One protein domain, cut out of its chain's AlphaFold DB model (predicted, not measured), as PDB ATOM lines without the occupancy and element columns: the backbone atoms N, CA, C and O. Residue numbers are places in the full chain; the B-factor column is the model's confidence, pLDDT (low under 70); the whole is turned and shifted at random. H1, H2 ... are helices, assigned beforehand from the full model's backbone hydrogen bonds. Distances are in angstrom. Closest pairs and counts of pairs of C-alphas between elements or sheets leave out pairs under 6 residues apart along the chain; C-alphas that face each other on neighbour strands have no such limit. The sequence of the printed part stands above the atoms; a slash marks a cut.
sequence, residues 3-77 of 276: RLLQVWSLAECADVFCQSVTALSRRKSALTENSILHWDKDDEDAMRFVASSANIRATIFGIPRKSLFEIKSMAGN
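What this domain is: This is residues 3 to 77 of the 276 residues of an uncharacterized protein of Strongylus vulgaris (UniProt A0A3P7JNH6). Two helices, H1 and H2, form a helical hairpin, crossing at a steep tilt, and the short helix H3 packs crosswise on H2, on the side away from H1. The long loop of residues 30 to 43 joins H1 to H2, and residues 29 to 35 stick out at one end. The printed part has 75 residues with three named helices, in the order H1, H2, H3, and no named strand; its class is all helix. It is compact, with a radius of gyration of the C-alphas of 12.9 A, yet elongated in outline, spanning 39 by 25 by 24 A.

How they stand to each other: H1, residues 10 to 29, touches H2, residues 44 to 60, with the C-alphas of Cys 13 and Ser 52 the closest at 4.6 A. The two run opposite ways at a steep tilt of 41 degrees and form a helical hairpin. H2 touches H3, residues 68 to 76, with its residues 47 to 51 alone; the closest C-alphas are those of Ala 51 and Leu 68, 5.9 A apart. Their lines are about perpendicular, at 80 degrees. H1 and H3 are apart. In H1, H2 and H3 every O i to N i+4 pair is within hydrogen-bond range.

Where its parts are: H1 begins with C-alpha 10 at (12.835, -39.489, 14.715) and measures 28.5 A from first to last C-alpha. H2 begins with C-alpha 44 at (0.221, -47.105, 27.187) and measures 24.4 A. H3, 11.9 A, ends with C-alpha 76 at (-7.691, -49.671, 17.066).

The domain as a whole: The two C-alphas farthest apart are those of Thr 32 and Gly 62, at 40.1 A. The printed part has no cut. The link from H1 to H2 is long, and that from H2 to H3 is short. The mean pLDDT of the printed part is 93.8, and residue 3 is under 70.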
ATOM      1  N   ARG A   3      -0.134 -33.309  24.437       65.62
ATOM      2  CA  ARG A   3       1.016 -34.165  24.070       65.62
ATOM      3  C   ARG A   3       0.672 -35.348  23.155       65.62
ATOM      4  O   ARG A   3       1.567 -35.873  22.511       65.62
ATOM      5  N   LEU A   4      -0.595 -35.775  23.092       74.25
ATOM      6  CA  LEU A   4      -1.017 -36.894  22.231       74.25
ATOM      7  C   LEU A   4      -1.177 -36.478  20.764       74.25
ATOM      8  O   LEU A   4      -1.118 -37.333  19.884       74.25
ATOM      9  N   LEU A   5      -1.383 -35.180  20.524       83.06
ATOM     10  CA  LEU A   5      -1.554 -34.578  19.201       83.06
ATOM     11  C   LEU A   5      -0.219 -34.132  18.588       83.06
ATOM     12  O   LEU A   5      -0.159 -33.810  17.406       83.06
ATOM     13  N   GLN A   6       0.859 -34.120  19.374       89.44
ATOM     14  CA  GLN A   6       2.189 -33.785  18.885       89.44
ATOM     15  C   GLN A   6       2.768 -34.948  18.069       89.44
ATOM     16  O   GLN A   6       2.732 -36.105  18.492       89.44
ATOM     17  N   VAL A   7       3.335 -34.630  16.904       94.25
ATOM     18  CA  VAL A   7       4.107 -35.579  16.097       94.25
ATOM     19  C   VAL A   7       5.540 -35.624  16.627       94.25
ATOM     20  O   VAL A   7       6.204 -34.592  16.700       94.25
ATOM     21  N   TRP A   8       6.015 -36.814  16.992       95.12
ATOM     22  CA  TRP A   8       7.385 -37.012  17.470       95.12
ATOM     23  C   TRP A   8       8.407 -36.912  16.330       95.12
ATOM     24  O   TRP A   8       8.180 -37.374  15.206       95.12
ATOM     25  N   SER A   9       9.570 -36.350  16.640       96.06
ATOM     26  CA  SER A   9      10.773 -36.446  15.819       96.06
ATOM     27  C   SER A   9      11.297 -37.888  15.761       96.06
ATOM     28  O   SER A   9      10.863 -38.769  16.505       96.06
ATOM     29  N   LEU A  10      12.253 -38.152  14.864       95.62
ATOM     30  CA  LEU A  10      12.835 -39.489  14.715       95.62
ATOM     31  C   LEU A  10      13.610 -39.912  15.973       95.62
ATOM     32  O   LEU A  10      13.504 -41.063  16.386       95.62
ATOM     33  N   ALA A  11      14.340 -38.976  16.589       97.00
ATOM     34  CA  ALA A  11      15.071 -39.218  17.831       97.00
ATOM     35  C   ALA A  11      14.111 -39.561  18.981       97.00
ATOM     36  O   ALA A  11      14.272 -40.592  19.624       97.00
ATOM     37  N   GLU A  12      13.040 -38.777  19.154       96.88
ATOM     38  CA  GLU A  12      12.005 -39.067  20.156       96.88
ATOM     39  C   GLU A  12      11.322 -40.417  19.903       96.88
ATOM     40  O   GLU A  12      11.054 -41.159  20.846       96.88
ATOM     41  N   CYS A  13      11.067 -40.782  18.639       97.06
ATOM     42  CA  CYS A  13      10.532 -42.105  18.318       97.06
ATOM     43  C   CYS A  13      11.494 -43.222  18.744       97.06
ATOM     44  O   CYS A  13      11.037 -44.218  19.299       97.06
ATOM     45  N   ALA A  14      12.802 -43.069  18.515       97.50
ATOM     46  CA  ALA A  14      13.800 -44.056  18.927       97.50
ATOM     47  C   ALA A  14      13.859 -44.206  20.457       97.50
ATOM     48  O   ALA A  14      13.857 -45.328  20.967       97.50
ATOM     49  N   ASP A  15      13.819 -43.094  21.193       97.88
ATOM     50  CA  ASP A  15      13.803 -43.111  22.659       97.88
ATOM     51  C   ASP A  15      12.543 -43.798  23.204       97.88
ATOM     52  O   ASP A  15      12.623 -44.676  24.070       97.88
ATOM     53  N   VAL A  16      11.367 -43.447  22.671       97.12
ATOM     54  CA  VAL A  16      10.085 -44.056  23.062       97.12
ATOM     55  C   VAL A  16      10.043 -45.544  22.707       97.12
ATOM     56  O   VAL A  16       9.519 -46.347  23.484       97.12
ATOM     57  N   PHE A  17      10.623 -45.938  21.573       98.12
ATOM     58  CA  PHE A  17      10.752 -47.341  21.189       98.12
ATOM     59  C   PHE A  17      11.574 -48.121  22.225       98.12
ATOM     60  O   PHE A  17      11.097 -49.115  22.767       98.12
ATOM     61  N   CYS A  18      12.762 -47.634  22.591       97.94
ATOM     62  CA  CYS A  18      13.610 -48.280  23.599       97.94
ATOM     63  C   CYS A  18      12.921 -48.391  24.972       97.94
ATOM     64  O   CYS A  18      12.982 -49.441  25.621       97.94
ATOM     65  N   GLN A  19      12.233 -47.328  25.407       97.81
ATOM     66  CA  GLN A  19      11.484 -47.314  26.669       97.81
ATOM     67  C   GLN A  19      10.347 -48.342  26.667       97.81
ATOM     68  O   GLN A  19      10.245 -49.149  27.593       97.81
ATOM     69  N   SER A  20       9.530 -48.348  25.610       97.38
ATOM     70  CA  SER A  20       8.387 -49.260  25.490       97.38
ATOM     71  C   SER A  20       8.819 -50.723  25.367       97.38
ATOM     72  O   SER A  20       8.264 -51.577  26.053       97.38
ATOM     73  N   VAL A  21       9.876 -51.028  24.605       97.62
ATOM     74  CA  VAL A  21      10.452 -52.385  24.536       97.62
ATOM     75  C   VAL A  21      10.947 -52.845  25.905       97.62
ATOM     76  O   VAL A  21      10.681 -53.979  26.306       97.62
ATOM     77  N   THR A  22      11.626 -51.974  26.655       97.75
ATOM     78  CA  THR A  22      12.112 -52.304  28.004       97.75
ATOM     79  C   THR A  22      10.951 -52.608  28.954       97.75
ATOM     80  O   THR A  22      11.001 -53.593  29.695       97.75
ATOM     81  N   ALA A  23       9.893 -51.794  28.928       96.38
ATOM     82  CA  ALA A  23       8.706 -51.991  29.759       96.38
ATOM     83  C   ALA A  23       7.967 -53.295  29.408       96.38
ATOM     84  O   ALA A  23       7.696 -54.114  30.291       96.38
ATOM     85  N   LEU A  24       7.723 -53.539  28.117       96.19
ATOM     86  CA  LEU A  24       7.053 -54.747  27.631       96.19
ATOM     87  C   LEU A  24       7.886 -56.012  27.886       96.19
ATOM     88  O   LEU A  24       7.332 -57.044  28.261       96.19
ATOM     89  N   SER A  25       9.213 -55.937  27.760       95.12
ATOM     90  CA  SER A  25      10.120 -57.049  28.068       95.12
ATOM     91  C   SER A  25      10.057 -57.433  29.548       95.12
ATOM     92  O   SER A  25       9.840 -58.602  29.860       95.12
ATOM     93  N   ARG A  26      10.125 -56.455  30.465       94.94
ATOM     94  CA  ARG A  26       9.944 -56.711  31.908       94.94
ATOM     95  C   ARG A  26       8.597 -57.370  32.198       94.94
ATOM     96  O   ARG A  26       8.536 -58.312  32.985       94.94
ATOM     97  N   ARG A  27       7.533 -56.910  31.534       93.88
ATOM     98  CA  ARG A  27       6.190 -57.478  31.683       93.88
ATOM     99  C   ARG A  27       6.114 -58.922  31.185       93.88
ATOM    100  O   ARG A  27       5.534 -59.761  31.866       93.88
ATOM    101  N   LYS A  28       6.740 -59.237  30.046       92.88
ATOM    102  CA  LYS A  28       6.824 -60.613  29.525       92.88
ATOM    103  C   LYS A  28       7.643 -61.535  30.434       92.88
ATOM    104  O   LYS A  28       7.295 -62.705  30.545       92.88
ATOM    105  N   SER A  29       8.690 -61.034  31.087       91.50
ATOM    106  CA  SER A  29       9.493 -61.831  32.027       91.50
ATOM    107  C   SER A  29       8.770 -62.141  33.340       91.50
ATOM    108  O   SER A  29       9.084 -63.138  33.981       91.50
ATOM    109  N   ALA A  30       7.806 -61.310  33.746       90.62
ATOM    110  CA  ALA A  30       6.960 -61.558  34.919       90.62
ATOM    111  C   ALA A  30       5.833 -62.577  34.654       90.62
ATOM    112  O   ALA A  30       5.135 -63.000  35.573       90.62
ATOM    113  N   LEU A  31       5.638 -62.944  33.389       89.50
ATOM    114  CA  LEU A  31       4.604 -63.845  32.907       89.50
ATOM    115  C   LEU A  31       5.156 -65.275  32.761       89.50
ATOM    116  O   LEU A  31       6.352 -65.472  32.546       89.50
ATOM    117  N   THR A  32       4.295 -66.294  32.861       85.81
ATOM    118  CA  THR A  32       4.712 -67.697  32.679       85.81
ATOM    119  C   THR A  32       5.244 -67.930  31.264       85.81
ATOM    120  O   THR A  32       4.846 -67.243  30.319       85.81
ATOM    121  N   GLU A  33       6.133 -68.911  31.100       77.75
ATOM    122  CA  GLU A  33       6.901 -69.131  29.864       77.75
ATOM    123  C   GLU A  33       6.017 -69.166  28.599       77.75
ATOM    124  O   GLU A  33       6.307 -68.466  27.626       77.75
ATOM    125  N   ASN A  34       4.860 -69.831  28.679       82.50
ATOM    126  CA  ASN A  34       3.912 -70.006  27.568       82.50
ATOM    127  C   ASN A  34       2.898 -68.869  27.374       82.50
ATOM    128  O   ASN A  34       2.090 -68.925  26.449       82.50
ATOM    129  N   SER A  35       2.892 -67.853  28.233       88.62
ATOM    130  CA  SER A  35       1.938 -66.747  28.107       88.62
ATOM    131  C   SER A  35       2.478 -65.631  27.212       88.62
ATOM    132  O   SER A  35       3.666 -65.292  27.243       88.62
ATOM    133  N   ILE A  36       1.594 -65.074  26.385       91.94
ATOM    134  CA  ILE A  36       1.894 -64.006  25.426       91.94
ATOM    135  C   ILE A  36       1.309 -62.678  25.906       91.94
ATOM    136  O   ILE A  36       0.329 -62.646  26.647       91.94
ATOM    137  N   LEU A  37       1.906 -61.572  25.464       93.06
ATOM    138  CA  LEU A  37       1.299 -60.257  25.638       93.06
ATOM    139  C   LEU A  37       0.179 -60.093  24.608       93.06
ATOM    140  O   LEU A  37       0.396 -60.300  23.415       93.06
ATOM    141  N   HIS A  38      -1.002 -59.697  25.069       91.19
ATOM    142  CA  HIS A  38      -2.089 -59.275  24.197       91.19
ATOM    143  C   HIS A  38      -2.010 -57.768  24.001       91.19
ATOM    144  O   HIS A  38      -1.787 -57.021  24.952       91.19
ATOM    145  N   TRP A  39      -2.160 -57.328  22.757       93.31
ATOM    146  CA  TRP A  39      -2.196 -55.909  22.456       93.31
ATOM    147  C   TRP A  39      -3.561 -55.322  22.827       93.31
ATOM    148  O   TRP A  39      -4.596 -55.893  22.485       93.31
ATOM    149  N   ASP A  40      -3.540 -54.160  23.478       91.12
ATOM    150  CA  ASP A  40      -4.706 -53.326  23.751       91.12
ATOM    151  C   ASP A  40      -4.363 -51.877  23.378       91.12
ATOM    152  O   ASP A  40      -3.285 -51.372  23.699       91.12
ATOM    153  N   LYS A  41      -5.285 -51.189  22.700       90.88
ATOM    154  CA  LYS A  41      -5.150 -49.773  22.328       90.88
ATOM    155  C   LYS A  41      -5.094 -48.847  23.547       90.88
ATOM    156  O   LYS A  41      -4.651 -47.700  23.432       90.88
ATOM    157  N   ASP A  42      -5.609 -49.301  24.685       92.19
ATOM    158  CA  ASP A  42      -5.657 -48.549  25.937       92.19
ATOM    159  C   ASP A  42      -4.450 -48.835  26.850       92.19
ATOM    160  O   ASP A  42      -4.251 -48.130  27.836       92.19
ATOM    161  N   ASP A  43      -3.575 -49.768  26.455       94.75
ATOM    162  CA  ASP A  43      -2.274 -50.000  27.082       94.75
ATOM    163  C   ASP A  43      -1.232 -48.986  26.591       94.75
ATOM    164  O   ASP A  43      -0.890 -48.926  25.406       94.75
ATOM    165  N   GLU A  44      -0.709 -48.182  27.516       94.19
ATOM    166  CA  GLU A  44       0.221 -47.105  27.187       94.19
ATOM    167  C   GLU A  44       1.534 -47.619  26.576       94.19
ATOM    168  O   GLU A  44       1.977 -47.091  25.553       94.19
ATOM    169  N   ASP A  45       2.145 -48.656  27.154       95.81
ATOM    170  CA  ASP A  45       3.430 -49.182  26.680       95.81
ATOM    171  C   ASP A  45       3.268 -49.835  25.302       95.81
ATOM    172  O   ASP A  45       4.072 -49.594  24.394       95.81
ATOM    173  N   ALA A  46       2.195 -50.612  25.116       96.25
ATOM    174  CA  ALA A  46       1.905 -51.273  23.847       96.25
ATOM    175  C   ALA A  46       1.585 -50.258  22.738       96.25
ATOM    176  O   ALA A  46       2.071 -50.384  21.610       96.25
ATOM    177  N   MET A  47       0.812 -49.213  23.048       96.56
ATOM    178  CA  MET A  47       0.475 -48.174  22.077       96.56
ATOM    179  C   MET A  47       1.690 -47.302  21.726       96.56
ATOM    180  O   MET A  47       1.883 -46.954  20.558       96.56
ATOM    181  N   ARG A  48       2.558 -46.988  22.698       96.44
ATOM    182  CA  ARG A  48       3.817 -46.256  22.459       96.44
ATOM    183  C   ARG A  48       4.803 -47.073  21.626       96.44
ATOM    184  O   ARG A  48       5.451 -46.504  20.744       96.44
ATOM    185  N   PHE A  49       4.862 -48.390  21.831       97.75
ATOM    186  CA  PHE A  49       5.627 -49.303  20.980       97.75
ATOM    187  C   PHE A  49       5.136 -49.273  19.526       97.75
ATOM    188  O   PHE A  49       5.935 -49.074  18.608       97.75
ATOM    189  N   VAL A  50       3.822 -49.400  19.303       97.69
ATOM    190  CA  VAL A  50       3.231 -49.351  17.954       97.69
ATOM    191  C   VAL A  50       3.487 -48.001  17.285       97.69
ATOM    192  O   VAL A  50       3.953 -47.962  16.148       97.69
ATOM    193  N   ALA A  51       3.231 -46.892  17.982       97.19
ATOM    194  CA  ALA A  51       3.366 -45.553  17.413       97.19
ATOM    195  C   ALA A  51       4.811 -45.190  17.050       97.19
ATOM    196  O   ALA A  51       5.061 -44.686  15.953       97.19
ATOM    197  N   SER A  52       5.769 -45.479  17.934       97.88
ATOM    198  CA  SER A  52       7.191 -45.243  17.657       97.88
ATOM    199  C   SER A  52       7.688 -46.101  16.491       97.88
ATOM    200  O   SER A  52       8.274 -45.568  15.548       97.88
ATOM    201  N   SER A  53       7.373 -47.401  16.492       98.25
ATOM    202  CA  SER A  53       7.742 -48.330  15.413       98.25
ATOM    203  C   SER A  53       7.158 -47.909  14.062       98.25
ATOM    204  O   SER A  53       7.865 -47.891  13.051       98.25
ATOM    205  N   ALA A  54       5.876 -47.530  14.036       97.81
ATOM    206  CA  ALA A  54       5.194 -47.081  12.828       97.81
ATOM    207  C   ALA A  54       5.809 -45.790  12.270       97.81
ATOM    208  O   ALA A  54       6.048 -45.711  11.068       97.81
ATOM    209  N   ASN A  55       6.133 -44.811  13.119       98.06
ATOM    210  CA  ASN A  55       6.744 -43.551  12.688       98.06
ATOM    211  C   ASN A  55       8.200 -43.705  12.220       98.06
ATOM    212  O   ASN A  55       8.605 -43.047  11.254       98.06
ATOM    213  N   ILE A  56       8.984 -44.584  12.854       98.25
ATOM    214  CA  ILE A  56      10.328 -44.942  12.369       98.25
ATOM    215  C   ILE A  56      10.208 -45.563  10.976       98.25
ATOM    216  O   ILE A  56      10.866 -45.110  10.039       98.25
ATOM    217  N   ARG A  57       9.307 -46.541  10.808       98.31
ATOM    218  CA  ARG A  57       9.052 -47.172   9.507       98.31
ATOM    219  C   ARG A  57       8.570 -46.158   8.468       98.31
ATOM    220  O   ARG A  57       9.089 -46.164   7.361       98.31
ATOM    221  N   ALA A  58       7.633 -45.278   8.810       97.62
ATOM    222  CA  ALA A  58       7.138 -44.238   7.909       97.62
ATOM    223  C   ALA A  58       8.289 -43.366   7.382       97.62
ATOM    224  O   ALA A  58       8.403 -43.164   6.176       97.62
ATOM    225  N   THR A  59       9.208 -42.966   8.267       97.00
ATOM    226  CA  THR A  59      10.397 -42.181   7.898       97.00
ATOM    227  C   THR A  59      11.279 -42.916   6.880       97.00
ATOM    228  O   THR A  59      11.729 -42.298   5.920       97.00
ATOM    229  N   ILE A  60      11.482 -44.232   7.035       97.88
ATOM    230  CA  ILE A  60      12.272 -45.058   6.097       97.88
ATOM    231  C   ILE A  60      11.677 -45.037   4.679       97.88
ATOM    232  O   ILE A  60      12.422 -45.041   3.704       97.88
ATOM    233  N   PHE A  61      10.349 -44.993   4.559       97.56
ATOM    234  CA  PHE A  61       9.642 -44.993   3.273       97.56
ATOM    235  C   PHE A  61       9.258 -43.587   2.775       97.56
ATOM    236  O   PHE A  61       8.494 -43.475   1.820       97.56
ATOM    237  N   GLY A  62       9.746 -42.513   3.409       95.62
ATOM    238  CA  GLY A  62       9.397 -41.136   3.030       95.62
ATOM    239  C   GLY A  62       7.932 -40.762   3.300       95.62
ATOM    240  O   GLY A  62       7.417 -39.813   2.716       95.62
ATOM    241  N   ILE A  63       7.249 -41.502   4.174       96.88
ATOM    242  CA  ILE A  63       5.855 -41.267   4.554       96.88
ATOM    243  C   ILE A  63       5.820 -40.290   5.745       96.88
ATOM    244  O   ILE A  63       6.572 -40.482   6.709       96.88
ATOM    245  N   PRO A  64       4.942 -39.266   5.737       96.19
ATOM    246  CA  PRO A  64       4.781 -38.364   6.872       96.19
ATOM    247  C   PRO A  64       4.425 -39.106   8.166       96.19
ATOM    248  O   PRO A  64       3.516 -39.938   8.205       96.19
ATOM    249  N   ARG A  65       5.139 -38.774   9.245       96.44
ATOM    250  CA  ARG A  65       4.858 -39.285  10.593       96.44
ATOM    251  C   ARG A  65       3.532 -38.742  11.112       96.44
ATOM    252  O   ARG A  65       3.120 -37.641  10.752       96.44
ATOM    253  N   LYS A  66       2.916 -39.495  12.016       96.81
ATOM    254  CA  LYS A  66       1.631 -39.161  12.630       96.81
ATOM    255  C   LYS A  66       1.737 -39.067  14.143       96.81
ATOM    256  O   LYS A  66       2.651 -39.618  14.761       96.81
ATOM    257  N   SER A  67       0.805 -38.336  14.736       96.56
ATOM    258  CA  SER A  67       0.697 -38.208  16.186       96.56
ATOM    259  C   SER A  67       0.286 -39.538  16.831       96.56
ATOM    260  O   SER A  67      -0.292 -40.417  16.184       96.56
ATOM    261  N   LEU A  68       0.554 -39.692  18.131       94.38
ATOM    262  CA  LEU A  68       0.132 -40.878  18.884       94.38
ATOM    263  C   LEU A  68      -1.395 -41.067  18.828       94.38
ATOM    264  O   LEU A  68      -1.869 -42.197  18.736       94.38
ATOM    265  N   PHE A  69      -2.157 -39.971  18.846       92.75
ATOM    266  CA  PHE A  69      -3.614 -39.991  18.742       92.75
ATOM    267  C   PHE A  69      -4.105 -40.565  17.403       92.75
ATOM    268  O   PHE A  69      -4.933 -41.477  17.393       92.75
ATOM    269  N   GLU A  70      -3.562 -40.083  16.282       93.81
ATOM    270  CA  GLU A  70      -3.906 -40.601  14.953       93.81
ATOM    271  C   GLU A  70      -3.544 -42.083  14.823       93.81
ATOM    272  O   GLU A  70      -4.354 -42.880  14.349       93.81
ATOM    273  N   ILE A  71      -2.348 -42.476  15.280       95.81
ATOM    274  CA  ILE A  71      -1.913 -43.875  15.195       95.81
ATOM    275  C   ILE A  71      -2.778 -44.772  16.076       95.81
ATOM    276  O   ILE A  71      -3.139 -45.861  15.641       95.81
ATOM    277  N   LYS A  72      -3.177 -44.320  17.270       93.94
ATOM    278  CA  LYS A  72      -4.106 -45.061  18.135       93.94
ATOM    279  C   LYS A  72      -5.461 -45.272  17.461       93.94
ATOM    280  O   LYS A  72      -5.995 -46.379  17.522       93.94
ATOM    281  N   SER A  73      -5.989 -44.245  16.792       91.38
ATOM    282  CA  SER A  73      -7.237 -44.354  16.031       91.38
ATOM    283  C   SER A  73      -7.122 -45.371  14.889       91.38
ATOM    284  O   SER A  73      -7.977 -46.242  14.751       91.38
ATOM    285  N   MET A  74      -6.033 -45.339  14.116       92.88
ATOM    286  CA  MET A  74      -5.818 -46.300  13.026       92.88
ATOM    287  C   MET A  74      -5.602 -47.729  13.546       92.88
ATOM    288  O   MET A  74      -6.229 -48.662  13.053       92.88
ATOM    289  N   ALA A  75      -4.749 -47.905  14.560       92.56
ATOM    290  CA  ALA A  75      -4.407 -49.214  15.114       92.56
ATOM    291  C   ALA A  75      -5.615 -49.907  15.759       92.56
ATOM    292  O   ALA A  75      -5.802 -51.108  15.583       92.56
ATOM    293  N   GLY A  76      -6.467 -49.147  16.457       88.88
ATOM    294  CA  GLY A  76      -7.691 -49.671  17.066       88.88
ATOM    295  C   GLY A  76      -8.741 -50.159  16.061       88.88
ATOM    296  O   GLY A  76      -9.634 -50.902  16.454       88.88
ATOM    297  N   ASN A  77      -8.622 -49.773  14.788       88.44
ATOM    298  CA  ASN A  77      -9.556 -50.115  13.714       88.44
ATOM    299  C   ASN A  77      -8.992 -51.157  12.726       88.44
ATOM    300  O   ASN A  77      -9.565 -51.364  11.656       88.44
TER     301      ASN A  77